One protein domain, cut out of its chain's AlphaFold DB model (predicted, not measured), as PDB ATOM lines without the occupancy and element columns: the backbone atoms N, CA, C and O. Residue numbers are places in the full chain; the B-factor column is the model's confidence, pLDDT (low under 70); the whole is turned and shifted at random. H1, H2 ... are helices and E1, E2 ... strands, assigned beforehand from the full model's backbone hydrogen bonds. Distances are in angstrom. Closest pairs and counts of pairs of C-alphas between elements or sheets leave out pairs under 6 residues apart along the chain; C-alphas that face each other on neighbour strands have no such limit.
ATOM      1  N   CYS A 512       6.358 -27.386   3.655       75.00
ATOM      2  CA  CYS A 512       5.281 -26.429   3.382       75.00
ATOM      3  C   CYS A 512       5.475 -25.615   2.091       75.00
ATOM      4  O   CYS A 512       4.495 -25.088   1.571       75.00
ATOM      5  N   LEU A 513       6.705 -25.502   1.571       70.62
ATOM      6  CA  LEU A 513       6.988 -24.749   0.343       70.62
ATOM      7  C   LEU A 513       6.432 -25.437  -0.911       70.62
ATOM      8  O   LEU A 513       6.182 -24.772  -1.912       70.62
ATOM      9  N   ASP A 514       6.213 -26.751  -0.849       75.44
ATOM     10  CA  ASP A 514       5.693 -27.551  -1.958       75.44
ATOM     11  C   ASP A 514       4.152 -27.657  -1.951       75.44
ATOM     12  O   ASP A 514       3.581 -28.392  -2.762       75.44
ATOM     13  N   ILE A 515       3.455 -26.956  -1.043       81.00
ATOM     14  CA  ILE A 515       1.995 -27.049  -0.894       81.00
ATOM     15  C   ILE A 515       1.300 -25.685  -0.869       81.00
ATOM     16  O   ILE A 515       1.847 -24.669  -0.446       81.00
ATOM     17  N   ASP A 516       0.031 -25.685  -1.267       82.19
ATOM     18  CA  ASP A 516      -0.858 -24.535  -1.127       82.19
ATOM     19  C   ASP A 516      -1.542 -24.557   0.253       82.19
ATOM     20  O   ASP A 516      -2.470 -25.327   0.507       82.19
ATOM     21  N   ILE A 517      -1.057 -23.718   1.174       85.12
ATOM     22  CA  ILE A 517      -1.495 -23.697   2.582       85.12
ATOM     23  C   ILE A 517      -3.026 -23.525   2.737       85.12
ATOM     24  O   ILE A 517      -3.620 -24.293   3.494       85.12
ATOM     25  N   PRO A 518      -3.713 -22.593   2.039       87.69
ATOM     26  CA  PRO A 518      -5.174 -22.455   2.107       87.69
ATOM     27  C   PRO A 518      -5.972 -23.734   1.798       87.69
ATOM     28  O   PRO A 518      -7.048 -23.966   2.369       87.69
ATOM     29  N   THR A 519      -5.469 -24.579   0.896       90.19
ATOM     30  CA  THR A 519      -6.152 -25.810   0.472       90.19
ATOM     31  C   THR A 519      -5.662 -27.057   1.202       90.19
ATOM     32  O   THR A 519      -6.344 -28.083   1.158       90.19
ATOM     33  N   TYR A 520      -4.560 -26.970   1.951       92.31
ATOM     34  CA  TYR A 520      -4.027 -28.068   2.751       92.31
ATOM     35  C   TYR A 520      -5.040 -28.599   3.777       92.31
ATOM     36  O   TYR A 520      -5.728 -27.832   4.459       92.31
ATOM     37  N   ARG A 521      -5.132 -29.926   3.904       93.50
ATOM     38  CA  ARG A 521      -5.963 -30.608   4.904       93.50
ATOM     39  C   ARG A 521      -5.155 -31.735   5.562       93.50
ATOM     40  O   ARG A 521      -4.567 -32.527   4.825       93.50
ATOM     41  N   PRO A 522      -5.133 -31.829   6.904       93.38
ATOM     42  CA  PRO A 522      -4.441 -32.907   7.609       93.38
ATOM     43  C   PRO A 522      -5.117 -34.271   7.384       93.38
ATOM     44  O   PRO A 522      -6.327 -34.341   7.151       93.38
ATOM     45  N   ASP A 523      -4.353 -35.362   7.497       94.88
ATOM     46  CA  ASP A 523      -4.883 -36.736   7.460       94.88
ATOM     47  C   ASP A 523      -5.540 -37.079   8.804       94.88
ATOM     48  O   ASP A 523      -4.870 -37.461   9.766       94.88
ATOM     49  N   VAL A 524      -6.862 -36.922   8.875       95.31
ATOM     50  CA  VAL A 524      -7.667 -37.270  10.053       95.31
ATOM     51  C   VAL A 524      -8.641 -38.386   9.689       95.31
ATOM     52  O   VAL A 524      -9.513 -38.206   8.839       95.31
ATOM     53  N   ARG A 525      -8.509 -39.541  10.350       94.25
ATOM     54  CA  ARG A 525      -9.359 -40.727  10.152       94.25
ATOM     55  C   ARG A 525      -9.906 -41.179  11.497       94.25
ATOM     56  O   ARG A 525      -9.137 -41.351  12.435       94.25
ATOM     57  N   ASP A 526     -11.225 -41.325  11.596       91.62
ATOM     58  CA  ASP A 526     -11.916 -41.767  12.817       91.62
ATOM     59  C   ASP A 526     -11.538 -40.961  14.079       91.62
ATOM     60  O   ASP A 526     -11.408 -41.504  15.171       91.62
ATOM     61  N   GLY A 527     -11.323 -39.648  13.928       89.56
ATOM     62  CA  GLY A 527     -10.923 -38.759  15.030       89.56
ATOM     63  C   GLY A 527      -9.443 -38.847  15.429       89.56
ATOM     64  O   GLY A 527      -9.026 -38.152  16.354       89.56
ATOM     65  N   ILE A 528      -8.641 -39.650  14.724       94.75
ATOM     66  CA  ILE A 528      -7.190 -39.762  14.905       94.75
ATOM     67  C   ILE A 528      -6.493 -38.920  13.840       94.75
ATOM     68  O   ILE A 528      -6.695 -39.129  12.641       94.75
ATOM     69  N   TRP A 529      -5.645 -37.991  14.269       96.12
ATOM     70  CA  TRP A 529      -4.793 -37.206  13.383       96.12
ATOM     71  C   TRP A 529      -3.467 -37.933  13.153       96.12
ATOM     72  O   TRP A 529      -2.695 -38.168  14.082       96.12
ATOM     73  N   TYR A 530      -3.209 -38.309  11.905       95.88
ATOM     74  CA  TYR A 530      -1.973 -38.946  11.470       95.88
ATOM     75  C   TYR A 530      -1.016 -37.875  10.951       95.88
ATOM     76  O   TYR A 530      -1.249 -37.290   9.894       95.88
ATOM     77  N   LEU A 531       0.054 -37.617  11.704       94.94
ATOM     78  CA  LEU A 531       0.949 -36.498  11.422       94.94
ATOM     79  C   LEU A 531       1.765 -36.731  10.145       94.94
ATOM     80  O   LEU A 531       2.361 -37.793   9.942       94.94
ATOM     81  N   SER A 532       1.805 -35.709   9.295       92.69
ATOM     82  CA  SER A 532       2.712 -35.583   8.154       92.69
ATOM     83  C   SER A 532       3.916 -34.685   8.478       92.69
ATOM     84  O   SER A 532       3.961 -34.028   9.517       92.69
ATOM     85  N   GLU A 533       4.896 -34.615   7.569       91.75
ATOM     86  CA  GLU A 533       6.036 -33.693   7.719       91.75
ATOM     87  C   GLU A 533       5.587 -32.219   7.747       91.75
ATOM     88  O   GLU A 533       6.137 -31.417   8.501       91.75
ATOM     89  N   VAL A 534       4.541 -31.874   6.982       91.75
ATOM     90  CA  VAL A 534       3.924 -30.535   6.977       91.75
ATOM     91  C   VAL A 534       3.269 -30.235   8.325       91.75
ATOM     92  O   VAL A 534       3.453 -29.149   8.872       91.75
ATOM     93  N   ASP A 535       2.537 -31.201   8.886       93.44
ATOM     94  CA  ASP A 535       1.877 -31.032  10.185       93.44
ATOM     95  C   ASP A 535       2.895 -30.758  11.294       93.44
ATOM     96  O   ASP A 535       2.701 -29.847  12.095       93.44
ATOM     97  N   LEU A 536       4.013 -31.492  11.308       91.69
ATOM     98  CA  LEU A 536       5.099 -31.269  12.266       91.69
ATOM     99  C   LEU A 536       5.701 -29.867  12.150       91.69
ATOM    100  O   LEU A 536       6.018 -29.249  13.166       91.69
ATOM    101  N   GLN A 537       5.825 -29.339  10.932       89.69
ATOM    102  CA  GLN A 537       6.312 -27.981  10.713       89.69
ATOM    103  C   GLN A 537       5.331 -26.931  11.257       89.69
ATOM    104  O   GLN A 537       5.748 -25.960  11.894       89.69
ATOM    105  N   PHE A 538       4.026 -27.125  11.046       91.12
ATOM    106  CA  PHE A 538       2.998 -26.248  11.610       91.12
ATOM    107  C   PHE A 538       2.937 -26.337  13.133       91.12
ATOM    108  O   PHE A 538       2.829 -25.297  13.783       91.12
ATOM    109  N   ILE A 539       3.077 -27.536  13.705       89.81
ATOM    110  CA  ILE A 539       3.182 -27.732  15.154       89.81
ATOM    111  C   ILE A 539       4.388 -26.960  15.692       89.81
ATOM    112  O   ILE A 539       4.218 -26.153  16.596       89.81
ATOM    113  N   ALA A 540       5.571 -27.110  15.093       87.25
ATOM    114  CA  ALA A 540       6.784 -26.418  15.531       87.25
ATOM    115  C   ALA A 540       6.681 -24.884  15.447       87.25
ATOM    116  O   ALA A 540       7.217 -24.164  16.294       87.25
ATOM    117  N   CYS A 541       5.993 -24.364  14.426       85.44
ATOM    118  CA  CYS A 541       5.693 -22.938  14.321       85.44
ATOM    119  C   CYS A 541       4.700 -22.501  15.408       85.44
ATOM    120  O   CYS A 541       4.899 -21.474  16.056       85.44
ATOM    121  N   GLY A 542       3.642 -23.287  15.622       85.88
ATOM    122  CA  GLY A 542       2.626 -23.050  16.639       85.88
ATOM    123  C   GLY A 542       3.211 -23.045  18.049       85.88
ATOM    124  O   GLY A 542       2.942 -22.109  18.794       85.88
ATOM    125  N   THR A 543       4.066 -24.011  18.397       81.31
ATOM    126  CA  THR A 543       4.750 -24.061  19.701       81.31
ATOM    127  C   THR A 543       5.710 -22.891  19.886       81.31
ATOM    128  O   THR A 543       5.786 -22.334  20.977       81.31
ATOM    129  N   GLY A 544       6.378 -22.440  18.818       76.75
ATOM    130  CA  GLY A 544       7.218 -21.242  18.848       76.75
ATOM    131  C   GLY A 544       6.452 -19.931  19.085       76.75
ATOM    132  O   GLY A 544       7.008 -19.011  19.679       76.75
ATOM    133  N   ILE A 545       5.194 -19.832  18.636       75.94
ATOM    134  CA  ILE A 545       4.361 -18.620  18.766       75.94
ATOM    135  C   ILE A 545       3.511 -18.641  20.042       75.94
ATOM    136  O   ILE A 545       3.393 -17.629  20.729       75.94
ATOM    137  N   LEU A 546       2.870 -19.777  20.323       74.88
ATOM    138  CA  LEU A 546       1.875 -19.942  21.386       74.88
ATOM    139  C   LEU A 546       2.470 -20.504  22.681       74.88
ATOM    140  O   LEU A 546       1.799 -20.474  23.711       74.88
ATOM    141  N   GLY A 547       3.700 -21.025  22.646       66.25
ATOM    142  CA  GLY A 547       4.370 -21.575  23.819       66.25
ATOM    143  C   GLY A 547       4.602 -20.508  24.886       66.25
ATOM    144  O   GLY A 547       5.359 -19.558  24.693       66.25
ATOM    145  N   THR A 548       3.965 -20.668  26.043       53.00
ATOM    146  CA  THR A 548       4.190 -19.829  27.223       53.00
ATOM    147  C   THR A 548       5.185 -20.534  28.141       53.00
ATOM    148  O   THR A 548       4.818 -21.552  28.715       53.00
ATOM    149  N   GLY A 549       6.418 -20.041  28.326       53.81
ATOM    150  CA  GLY A 549       7.255 -20.632  29.388       53.81
ATOM    151  C   GLY A 549       8.760 -20.397  29.378       53.81
ATOM    152  O   GLY A 549       9.323 -20.271  30.461       53.81
ATOM    153  N   GLY A 550       9.432 -20.266  28.227       55.16
ATOM    154  CA  GLY A 550      10.868 -19.937  28.281       55.16
ATOM    155  C   GLY A 550      11.706 -19.915  27.003       55.16
ATOM    156  O   GLY A 550      12.927 -19.889  27.105       55.16
ATOM    157  N   GLY A 551      11.093 -19.783  25.825       57.16
ATOM    158  CA  GLY A 551      11.747 -19.124  24.685       57.16
ATOM    159  C   GLY A 551      12.963 -19.822  24.054       57.16
ATOM    160  O   GLY A 551      13.721 -19.154  23.352       57.16
ATOM    161  N   GLY A 552      13.158 -21.123  24.260       62.84
ATOM    162  CA  GLY A 552      14.059 -21.960  23.464       62.84
ATOM    163  C   GLY A 552      13.678 -22.056  21.969       62.84
ATOM    164  O   GLY A 552      12.726 -21.435  21.505       62.84
ATOM    165  N   PRO A 553      14.441 -22.781  21.140       71.00
ATOM    166  CA  PRO A 553      14.101 -23.005  19.732       71.00
ATOM    167  C   PRO A 553      13.298 -24.306  19.519       71.00
ATOM    168  O   PRO A 553      13.775 -25.387  19.849       71.00
ATOM    169  N   SER A 554      12.136 -24.248  18.851       80.56
ATOM    170  CA  SER A 554      11.319 -25.445  18.525       80.56
ATOM    171  C   SER A 554      11.882 -26.308  17.384       80.56
ATOM    172  O   SER A 554      11.408 -27.411  17.111       80.56
ATOM    173  N   TYR A 555      12.909 -25.821  16.687       82.12
ATOM    174  CA  TYR A 555      13.419 -26.457  15.472       82.12
ATOM    175  C   TYR A 555      14.139 -27.780  15.721       82.12
ATOM    176  O   TYR A 555      13.991 -28.710  14.936       82.12
ATOM    177  N   LEU A 556      14.890 -27.891  16.817       80.69
ATOM    178  CA  LEU A 556      15.569 -29.142  17.142       80.69
ATOM    179  C   LEU A 556      14.551 -30.251  17.442       80.69
ATOM    180  O   LEU A 556      14.664 -31.350  16.901       80.69
ATOM    181  N   ALA A 557      13.513 -29.937  18.225       81.69
ATOM    182  CA  ALA A 557      12.411 -30.852  18.507       81.69
ATOM    183  C   ALA A 557      11.670 -31.263  17.224       81.69
ATOM    184  O   ALA A 557      11.394 -32.445  17.019       81.69
ATOM    185  N   TYR A 558      11.444 -30.315  16.305       87.56
ATOM    186  CA  TYR A 558      10.916 -30.607  14.971       87.56
ATOM    187  C   TYR A 558      11.780 -31.616  14.206       87.56
ATOM    188  O   TYR A 558      11.241 -32.581  13.670       87.56
ATOM    189  N   LEU A 559      13.106 -31.445  14.175       86.50
ATOM    190  CA  LEU A 559      14.002 -32.374  13.480       86.50
ATOM    191  C   LEU A 559      13.995 -33.774  14.109       86.50
ATOM    192  O   LEU A 559      13.984 -34.769  13.381       86.50
ATOM    193  N   VAL A 560      13.947 -33.865  15.442       83.44
ATOM    194  CA  VAL A 560      13.818 -35.145  16.159       83.44
ATOM    195  C   VAL A 560      12.492 -35.828  15.810       83.44
ATOM    196  O   VAL A 560      12.485 -37.003  15.433       83.44
ATOM    197  N   ALA A 561      11.377 -35.092  15.860       87.44
ATOM    198  CA  ALA A 561      10.056 -35.606  15.502       87.44
ATOM    199  C   ALA A 561       9.989 -36.038  14.029       87.44
ATOM    200  O   ALA A 561       9.457 -37.102  13.713       87.44
ATOM    201  N   LEU A 562      10.593 -35.260  13.129       88.81
ATOM    202  CA  LEU A 562      10.688 -35.573  11.706       88.81
ATOM    203  C   LEU A 562      11.487 -36.860  11.470       88.81
ATOM    204  O   LEU A 562      11.063 -37.723  10.701       88.81
ATOM    205  N   GLY A 563      12.614 -37.032  12.168       86.69
ATOM    206  CA  GLY A 563      13.403 -38.263  12.143       86.69
ATOM    207  C   GLY A 563      12.612 -39.475  12.642       86.69
ATOM    208  O   GLY A 563      12.622 -40.529  11.998       86.69
ATOM    209  N   ALA A 564      11.869 -39.320  13.742       86.88
ATOM    210  CA  ALA A 564      11.003 -40.364  14.283       86.88
ATOM    211  C   ALA A 564       9.871 -40.744  13.310       86.88
ATOM    212  O   ALA A 564       9.661 -41.931  13.057       86.88
ATOM    213  N   LEU A 565       9.199 -39.755  12.708       90.56
ATOM    214  CA  LEU A 565       8.153 -39.965  11.703       90.56
ATOM    215  C   LEU A 565       8.697 -40.719  10.481       90.56
ATOM    216  O   LEU A 565       8.114 -41.718  10.055       90.56
ATOM    217  N   ARG A 566       9.845 -40.283   9.947       89.12
ATOM    218  CA  ARG A 566      10.508 -40.917   8.795       89.12
ATOM    219  C   ARG A 566      10.927 -42.357   9.090       89.12
ATOM    220  O   ARG A 566      10.742 -43.222   8.238       89.12
ATOM    221  N   LYS A 567      11.437 -42.636  10.295       88.62
ATOM    222  CA  LYS A 567      11.815 -43.992  10.728       88.62
ATOM    223  C   LYS A 567      10.602 -44.901  10.940       88.62
ATOM    224  O   LYS A 567      10.657 -46.074  10.582       88.62
ATOM    225  N   GLY A 568       9.527 -44.377  11.530       86.31
ATOM    226  CA  GLY A 568       8.299 -45.133  11.790       86.31
ATOM    227  C   GLY A 568       7.446 -45.374  10.541       86.31
ATOM    228  O   GLY A 568       6.638 -46.299  10.519       86.31
ATOM    229  N   GLY A 569       7.629 -44.569   9.492       85.56
ATOM    230  CA  GLY A 569       6.849 -44.634   8.261       85.56
ATOM    231  C   GLY A 569       5.495 -43.925   8.369       85.56
ATOM    232  O   GLY A 569       5.076 -43.462   9.436       85.56
ATOM    233  N   LYS A 570       4.797 -43.820   7.231       80.44
ATOM    234  CA  LYS A 570       3.529 -43.084   7.126       80.44
ATOM    235  C   LYS A 570       2.467 -43.674   8.061       80.44
ATOM    236  O   LYS A 570       2.140 -44.854   7.973       80.44
ATOM    237  N   GLY A 571       1.897 -42.822   8.911       84.88
ATOM    238  CA  GLY A 571       0.827 -43.179   9.843       84.88
ATOM    239  C   GLY A 571       1.290 -43.761  11.184       84.88
ATOM    240  O   GLY A 571       0.447 -44.177  11.977       84.88
ATOM    241  N   SER A 572       2.600 -43.784  11.448       88.12
ATOM    242  CA  SER A 572       3.169 -44.236  12.725       88.12
ATOM    243  C   SER A 572       2.921 -43.250  13.873       88.12
ATOM    244  O   SER A 572       2.676 -43.664  15.006       88.12
ATOM    245  N   MET A 573       2.936 -41.950  13.570       93.38
ATOM    246  CA  MET A 573       2.749 -40.873  14.535       93.38
ATOM    247  C   MET A 573       1.293 -40.402  14.537       93.38
ATOM    248  O   MET A 573       0.760 -39.991  13.504       93.38
ATOM    249  N   ARG A 574       0.641 -40.512  15.698       94.12
ATOM    250  CA  ARG A 574      -0.802 -40.313  15.869       94.12
ATOM    251  C   ARG A 574      -1.071 -39.357  17.021       94.12
ATOM    252  O   ARG A 574      -0.487 -39.519  18.088       94.12
ATOM    253  N   VAL A 575      -1.992 -38.425  16.812       94.19
ATOM    254  CA  VAL A 575      -2.550 -37.544  17.842       94.19
ATOM    255  C   VAL A 575      -4.032 -37.869  17.988       94.19
ATOM    256  O   VAL A 575      -4.751 -37.992  16.994       94.19
ATOM    257  N   ILE A 576      -4.482 -38.041  19.227       93.94
ATOM    258  CA  ILE A 576      -5.866 -38.380  19.573       93.94
ATOM    259  C   ILE A 576      -6.453 -37.307  20.491       93.94
ATOM    260  O   ILE A 576      -5.717 -36.636  21.213       93.94
ATOM    261  N   SER A 577      -7.777 -37.146  20.473       92.31
ATOM    262  CA  SER A 577      -8.466 -36.295  21.451       92.31
ATOM    263  C   SER A 577      -8.403 -36.940  22.842       92.31
ATOM    264  O   SER A 577      -8.638 -38.148  22.936       92.31
ATOM    265  N   PRO A 578      -8.184 -36.180  23.932       90.44
ATOM    266  CA  PRO A 578      -8.338 -36.695  25.293       90.44
ATOM    267  C   PRO A 578      -9.715 -37.328  25.545       90.44
ATOM    268  O   PRO A 578      -9.817 -38.276  26.308       90.44
ATOM    269  N   GLU A 579     -10.760 -36.872  24.845       92.31
ATOM    270  CA  GLU A 579     -12.120 -37.433  24.922       92.31
ATOM    271  C   GLU A 579     -12.227 -38.871  24.382       92.31
ATOM    272  O   GLU A 579     -13.239 -39.536  24.589       92.31
ATOM    273  N   SER A 580     -11.207 -39.350  23.658       91.50
ATOM    274  CA  SER A 580     -11.146 -40.735  23.172       91.50
ATOM    275  C   SER A 580     -10.590 -41.722  24.202       91.50
ATOM    276  O   SER A 580     -10.667 -42.929  23.976       91.50
ATOM    277  N   LEU A 581     -10.051 -41.217  25.318       93.06
ATOM    278  CA  LEU A 581      -9.550 -42.015  26.433       93.06
ATOM    279  C   LEU A 581     -10.666 -42.279  27.446       93.06
ATOM    280  O   LEU A 581     -11.545 -41.444  27.664       93.06
ATOM    281  N   LYS A 582     -10.625 -43.448  28.078       94.75
ATOM    282  CA  LYS A 582     -11.485 -43.787  29.216       94.75
ATOM    283  C   LYS A 582     -10.896 -43.236  30.511       94.75
ATOM    284  O   LYS A 582      -9.687 -43.058  30.620       94.75
ATOM    285  N   ASP A 583     -11.744 -43.059  31.519       92.38
ATOM    286  CA  ASP A 583     -11.331 -42.581  32.848       92.38
ATOM    287  C   ASP A 583     -10.269 -43.477  33.521       92.38
ATOM    288  O   ASP A 583      -9.533 -43.012  34.389       92.38
ATOM    289  N   ASP A 584     -10.201 -44.759  33.146       92.38
ATOM    290  CA  ASP A 584      -9.258 -45.757  33.660       92.38
ATOM    291  C   ASP A 584      -8.076 -46.055  32.721       92.38
ATOM    292  O   ASP A 584      -7.212 -46.863  33.077       92.38
ATOM    293  N   ASP A 585      -8.006 -45.408  31.552       93.81
ATOM    294  CA  ASP A 585      -6.885 -45.572  30.628       93.81
ATOM    295  C   ASP A 585      -5.602 -44.979  31.224       93.81
ATOM    296  O   ASP A 585      -5.579 -43.898  31.823       93.81
ATOM    297  N   LEU A 586      -4.491 -45.686  31.030       92.44
ATOM    298  CA  LEU A 586      -3.199 -45.268  31.542       92.44
ATOM    299  C   LEU A 586      -2.491 -44.376  30.521       92.44
ATOM    300  O   LEU A 586      -2.225 -44.783  29.388       92.44
ATOM    301  N   VAL A 587      -2.131 -43.170  30.951       92.12
ATOM    302  CA  VAL A 587      -1.357 -42.217  30.151       92.12
ATOM    303  C   VAL A 587       0.030 -42.073  30.757       92.12
ATOM    304  O   VAL A 587       0.182 -41.672  31.911       92.12
ATOM    305  N   CYS A 588       1.052 -42.398  29.973       90.06
ATOM    306  CA  CYS A 588       2.434 -42.156  30.356       90.06
ATOM    307  C   CYS A 588       2.818 -40.717  30.013       90.06
ATOM    308  O   CYS A 588       2.431 -40.185  28.974       90.06
ATOM    309  N   PHE A 589       3.614 -40.091  30.874       85.88
ATOM    310  CA  PHE A 589       4.149 -38.756  30.636       85.88
ATOM    311  C   PHE A 589       5.661 -38.769  30.837       85.88
ATOM    312  O   PHE A 589       6.195 -39.543  31.637       85.88
ATOM    313  N   GLY A 590       6.351 -37.896  30.115       79.31
ATOM    314  CA  GLY A 590       7.770 -37.653  30.305       79.31
ATOM    315  C   GLY A 590       8.114 -36.272  29.786       79.31
ATOM    316  O   GLY A 590       7.679 -35.895  28.702       79.31
ATOM    317  N   SER A 591       8.882 -35.525  30.570       76.88
ATOM    318  CA  SER A 591       9.339 -34.195  30.197       76.88
ATOM    319  C   SER A 591      10.807 -34.030  30.553       76.88
ATOM    320  O   SER A 591      11.332 -34.696  31.451       76.88
ATOM    321  N   TRP A 592      11.469 -33.142  29.823       74.94
ATOM    322  CA  TRP A 592      12.812 -32.701  30.152       74.94
ATOM    323  C   TRP A 592      12.753 -31.607  31.208       74.94
ATOM    324  O   TRP A 592      11.866 -30.764  31.195       74.94
ATOM    325  N   TYR A 593      13.738 -31.604  32.103       73.56
ATOM    326  CA  TYR A 593      13.989 -30.492  33.009       73.56
ATOM    327  C   TYR A 593      15.436 -30.045  32.842       73.56
ATOM    328  O   TYR A 593      16.357 -30.852  32.982       73.56
ATOM    329  N   GLY A 594      15.651 -28.767  32.540       72.31
ATOM    330  CA  GLY A 594      16.996 -28.240  32.353       72.31
ATOM    331  C   GLY A 594      17.026 -26.852  31.733       72.31
ATOM    332  O   GLY A 594      15.997 -26.223  31.509       72.31
ATOM    333  N   ALA A 595      18.239 -26.371  31.475       72.94
ATOM    334  CA  ALA A 595      18.465 -25.084  30.838       72.94
ATOM    335  C   ALA A 595      18.440 -25.232  29.303       72.94
ATOM    336  O   ALA A 595      19.222 -26.034  28.777       72.94
ATOM    337  N   PRO A 596      17.650 -24.426  28.564       71.88
ATOM    338  CA  PRO A 596      17.637 -24.451  27.095       71.88
ATOM    339  C   PRO A 596      19.018 -24.226  26.455       71.88
ATOM    340  O   PRO A 596      19.323 -24.748  25.382       71.88
ATOM    341  N   SER A 597      19.889 -23.479  27.141       70.88
ATOM    342  CA  SER A 597      21.277 -23.236  26.734       70.88
ATOM    343  C   SER A 597      22.136 -24.504  26.707       70.88
ATOM    344  O   SER A 597      23.096 -24.561  25.943       70.88
ATOM    345  N   VAL A 598      21.797 -25.524  27.503       77.69
ATOM    346  CA  VAL A 598      22.485 -26.821  27.508       77.69
ATOM    347  C   VAL A 598      21.942 -27.721  26.408       77.69
ATOM    348  O   VAL A 598      22.732 -28.297  25.668       77.69
ATOM    349  N   SER A 599      20.620 -27.812  26.240       76.06
ATOM    350  CA  SER A 599      20.013 -28.645  25.190       76.06
ATOM    351  C   SER A 599      20.335 -28.162  23.771       76.06
ATOM    352  O   SER A 599      20.354 -28.967  22.847       76.06
ATOM    353  N   GLY A 600      20.631 -26.868  23.593       78.00
ATOM    354  CA  GLY A 600      21.126 -26.321  22.324       78.00
ATOM    355  C   GLY A 600      22.574 -26.705  21.978       78.00
ATOM    356  O   GLY A 600      22.989 -26.536  20.835       78.00
ATOM    357  N   GLU A 601      23.345 -27.216  22.943       84.62
ATOM    358  CA  GLU A 601      24.723 -27.700  22.752       84.62
ATOM    359  C   GLU A 601      24.860 -29.215  22.879       84.62
ATOM    360  O   GLU A 601      25.716 -29.826  22.249       84.62
ATOM    361  N   ARG A 602      24.016 -29.829  23.703       84.25
ATOM    362  CA  ARG A 602      23.981 -31.265  23.960       84.25
ATOM    363  C   ARG A 602      22.672 -31.813  23.427       84.25
ATOM    364  O   ARG A 602      21.688 -31.919  24.157       84.25
ATOM    365  N   THR A 603      22.681 -32.146  22.142       76.25
ATOM    366  CA  THR A 603      21.533 -32.754  21.472       76.25
ATOM    367  C   THR A 603      21.145 -34.059  22.163       76.25
ATOM    368  O   THR A 603      22.003 -34.896  22.449       76.25
ATOM    369  N   SER A 604      19.850 -34.239  22.423       74.12
ATOM    370  CA  SER A 604      19.314 -35.475  22.998       74.12
ATOM    371  C   SER A 604      19.569 -36.669  22.077       74.12
ATOM    372  O   SER A 604      19.406 -36.560  20.861       74.12
ATOM    373  N   ALA A 605      19.850 -37.832  22.657       77.19
ATOM    374  CA  ALA A 605      19.921 -39.100  21.938       77.19
ATOM    375  C   ALA A 605      18.551 -39.542  21.384       77.19
ATOM    376  O   ALA A 605      18.483 -40.390  20.493       77.19
ATOM    377  N   GLY A 606      17.454 -38.979  21.904       76.25
ATOM    378  CA  GLY A 606      16.080 -39.286  21.501       76.25
ATOM    379  C   GLY A 606      15.514 -40.540  22.172       76.25
ATOM    380  O   GLY A 606      14.429 -40.998  21.820       76.25
ATOM    381  N   THR A 607      16.235 -41.109  23.138       82.69
ATOM    382  CA  THR A 607      15.852 -42.329  23.864       82.69
ATOM    383  C   THR A 607      15.621 -42.085  25.346       82.69
ATOM    384  O   THR A 607      15.172 -42.989  26.039       82.69
ATOM    385  N   GLU A 608      15.910 -40.893  25.854       84.81
ATOM    386  CA  GLU A 608      15.907 -40.580  27.280       84.81
ATOM    387  C   GLU A 608      14.509 -40.705  27.888       84.81
ATOM    388  O   GLU A 608      14.332 -41.451  28.851       84.81
ATOM    389  N   ILE A 609      13.506 -40.054  27.284       83.88
ATOM    390  CA  ILE A 609      12.106 -40.150  27.726       83.88
ATOM    391  C   ILE A 609      11.585 -41.594  27.607       83.88
ATOM    392  O   ILE A 609      11.116 -42.116  28.619       83.88
ATOM    393  N   PRO A 610      11.705 -42.286  26.450       85.56
ATOM    394  CA  PRO A 610      11.316 -43.693  26.352       85.56
ATOM    395  C   PRO A 610      11.989 -44.585  27.400       85.56
ATOM    396  O   PRO A 610      11.316 -45.361  28.064       85.56
ATOM    397  N   THR A 611      13.296 -44.418  27.627       89.19
ATOM    398  CA  THR A 611      14.049 -45.216  28.611       89.19
ATOM    399  C   THR A 611      13.555 -44.962  30.036       89.19
ATOM    400  O   THR A 611      13.450 -45.899  30.828       89.19
ATOM    401  N   ALA A 612      13.237 -43.710  30.379       88.44
ATOM    402  CA  ALA A 612      12.680 -43.362  31.682       88.44
ATOM    403  C   ALA A 612      11.276 -43.957  31.882       88.44
ATOM    404  O   ALA A 612      10.994 -44.514  32.944       88.44
ATOM    405  N   ILE A 613      10.425 -43.894  30.852       89.25
ATOM    406  CA  ILE A 613       9.086 -44.496  30.860       89.25
ATOM    407  C   ILE A 613       9.187 -46.020  30.996       89.25
ATOM    408  O   ILE A 613       8.527 -46.594  31.859       89.25
ATOM    409  N   ASP A 614      10.061 -46.674  30.231       90.81
ATOM    410  CA  ASP A 614      10.286 -48.121  30.304       90.81
ATOM    411  C   ASP A 614      10.777 -48.553  31.693       90.81
ATOM    412  O   ASP A 614      10.316 -49.556  32.251       90.81
ATOM    413  N   ALA A 615      11.689 -47.780  32.291       92.81
ATOM    414  CA  ALA A 615      12.171 -48.027  33.645       92.81
ATOM    415  C   ALA A 615      11.047 -47.894  34.684       92.81
ATOM    416  O   ALA A 615      10.917 -48.755  35.558       92.81
ATOM    417  N   LEU A 616      10.212 -46.855  34.578       91.69
ATOM    418  CA  LEU A 616       9.080 -46.644  35.477       91.69
ATOM    419  C   LEU A 616       8.021 -47.741  35.321       91.69
ATOM    420  O   LEU A 616       7.574 -48.304  36.321       91.69
ATOM    421  N   ASN A 617       7.680 -48.103  34.084       92.44
ATOM    422  CA  ASN A 617       6.735 -49.175  33.786       92.44
ATOM    423  C   ASN A 617       7.200 -50.501  34.396       92.44
ATOM    424  O   ASN A 617       6.415 -51.202  35.036       92.44
ATOM    425  N   LYS A 618       8.503 -50.801  34.311       94.62
ATOM    426  CA  LYS A 618       9.100 -51.975  34.957       94.62
ATOM    427  C   LYS A 618       8.981 -51.946  36.484       94.62
ATOM    428  O   LYS A 618       8.740 -52.992  37.082       94.62
ATOM    429  N   ILE A 619       9.154 -50.784  37.117       95.69
ATOM    430  CA  ILE A 619       9.036 -50.621  38.577       95.69
ATOM    431  C   ILE A 619       7.581 -50.782  39.035       95.69
ATOM    432  O   ILE A 619       7.325 -51.428  40.049       95.69
ATOM    433  N   LEU A 620       6.636 -50.211  38.287       94.62
ATOM    434  CA  LEU A 620       5.211 -50.215  38.620       94.62
ATOM    435  C   LEU A 620       4.475 -51.477  38.144       94.62
ATOM    436  O   LEU A 620       3.306 -51.663  38.470       94.62
ATOM    437  N   GLY A 621       5.141 -52.351  37.384       94.56
ATOM    438  CA  GLY A 621       4.525 -53.544  36.805       94.56
ATOM    439  C   GLY A 621       3.538 -53.242  35.672       94.56
ATOM    440  O   GLY A 621       2.719 -54.098  35.342       94.56
ATOM    441  N   ILE A 622       3.616 -52.054  35.068       93.12
ATOM    442  CA  ILE A 622       2.800 -51.651  33.918       93.12
ATOM    443  C   ILE A 622       3.308 -52.400  32.682       93.12
ATOM    444  O   ILE A 622       4.493 -52.338  32.357       93.12
ATOM    445  N   GLN A 623       2.415 -53.125  32.007       88.81
ATOM    446  CA  GLN A 623       2.732 -53.888  30.789       88.81
ATOM    447  C   GLN A 623       2.246 -53.199  29.509       88.81
ATOM    448  O   GLN A 623       2.769 -53.485  28.439       88.81
ATOM    449  N   ASP A 624       1.246 -52.323  29.620       90.06
ATOM    450  CA  ASP A 624       0.645 -51.604  28.498       90.06
ATOM    451  C   ASP A 624       0.073 -50.265  28.983       90.06
ATOM    452  O   ASP A 624      -0.340 -50.151  30.141       90.06
ATOM    453  N   PHE A 625       0.063 -49.263  28.108       92.50
ATOM    454  CA  PHE A 625      -0.499 -47.934  28.354       92.50
ATOM    455  C   PHE A 625      -1.111 -47.386  27.057       92.50
ATOM    456  O   PHE A 625      -0.679 -47.722  25.955       92.50
ATOM    457  N   GLN A 626      -2.134 -46.541  27.167       93.06
ATOM    458  CA  GLN A 626      -2.987 -46.168  26.033       93.06
ATOM    459  C   GLN A 626      -2.505 -44.917  25.293       93.06
ATOM    460  O   GLN A 626      -2.747 -44.792  24.091       93.06
ATOM    461  N   ALA A 627      -1.808 -44.003  25.974       92.00
ATOM    462  CA  ALA A 627      -1.299 -42.783  25.353       92.00
ATOM    463  C   ALA A 627      -0.015 -42.253  26.003       92.00
ATOM    464  O   ALA A 627       0.291 -42.545  27.160       92.00
ATOM    465  N   LEU A 628       0.706 -41.430  25.238       90.00
ATOM    466  CA  LEU A 628       1.760 -40.551  25.738       90.00
ATOM    467  C   LEU A 628       1.231 -39.121  25.776       90.00
ATOM    468  O   LEU A 628       0.717 -38.631  24.770       90.00
ATOM    469  N   LEU A 629       1.401 -38.452  26.911       87.12
ATOM    470  CA  LEU A 629       1.213 -37.013  27.025       87.12
ATOM    471  C   LEU A 629       2.572 -36.324  26.877       87.12
ATOM    472  O   LEU A 629       3.489 -36.578  27.662       87.12
ATOM    473  N   ALA A 630       2.687 -35.462  25.867       76.31
ATOM    474  CA  ALA A 630       3.815 -34.551  25.728       76.31
ATOM    475  C   ALA A 630       3.589 -33.336  26.636       76.31
ATOM    476  O   ALA A 630       2.537 -32.700  26.556       76.31
ATOM    477  N   ASP A 631       4.558 -33.043  27.499       72.88
ATOM    478  CA  ASP A 631       4.524 -31.913  28.428       72.88
ATOM    479  C   ASP A 631       5.890 -31.216  28.469       72.88
ATOM    480  O   ASP A 631       6.931 -31.836  28.234       72.88
TER     481      ASP A 631
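What this domain is: This is residues 512 to 631 of the 638 residues of the protein "Hydantoinase oxoprolinase protein" of Rutstroemia sp. NJR-2017a BBW (UniProt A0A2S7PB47). Two lobes follow each other along the printed part: the first is a helical hairpin of H1 and H2 with a small hairpin of strands, E1 and E2, leading into H1, and the second is a small parallel pair of strands, E3 and E4, with H4 packed beside E3 and the short H3 out on a loop away from the other helices. A long link, residues 569 to 586, joins the lobes, and its residues 574 to 575 pair with residues 529 to 530 of E2. The printed part has 120 residues, with four named helices and four named strands in the order E1, E2, H1, H2, E3, H3, H4, E4; the class is mixed, with under half of the residues in named elements. E1 and E2 make an antiparallel sheet, E3 and E4 a parallel one. The whole is only just compact, close to loose, with a radius of gyration of the C-alphas of 16.0 A and spans of 48 by 40 by 29 A.

Where its parts are: Find C-alpha 523 at (-4.883, -36.736, 7.460), where E1 begins; it runs over residues 523 to 525, 6.6 A, and E2 follows over residues 528 to 530, 6.3 A. H1, residues 533 to 546, is 19.8 A long, and H2, residues 555 to 568, is 19.7 A. Go on to C-alpha 587 at (-1.357, -42.217, 30.151) for E3, residues 587 to 590, 10.2 A. Next come H3, residues 596 to 599, 5.2 A, and H4, residues 608 to 620, 18.3 A. E4, residues 627 to 630, 9.7 A, ends at C-alpha 630 at (3.815, -34.551, 25.728).

How they stand to each other: Look first at the hairpin of E1 and E2, antiparallel at 150 degrees: N 530 and O 523 are 2.8 A apart, within hydrogen-bond range. H1 and H2, a helical hairpin, touch, their closest C-alphas being those of Ala 540 and Tyr 558, 5.9 A apart; they run opposite ways at a shallow tilt of 27 degrees. Both are apart from H3, H4 and E4. E3 and E4 are parallel at 32 degrees, with N 588 and O 627 2.9 A apart, within hydrogen-bond range. E3, H3, H4 and E4 form a strand-helix-strand unit, two parallel neighbour strands with helices between them in the chain, and its crossover is right-handed. The closest C-alphas of E3 and H4 are those of Gly 590 and Ile 609, 5.6 A apart. H3 touches no helix and is apart from E4. In H1, H2 and H4 every O i to N i+4 pair is within hydrogen-bond range; H3 is too short for such a pair.

The domain as a whole: The C-alphas farthest apart, those of Asp 516 and Ile 619, are 48.5 A apart. The printed part has no cut. The link from H2 to E3 is long. Mean pLDDT of the printed part is 85.1, and residues 547 to 552 are under 70.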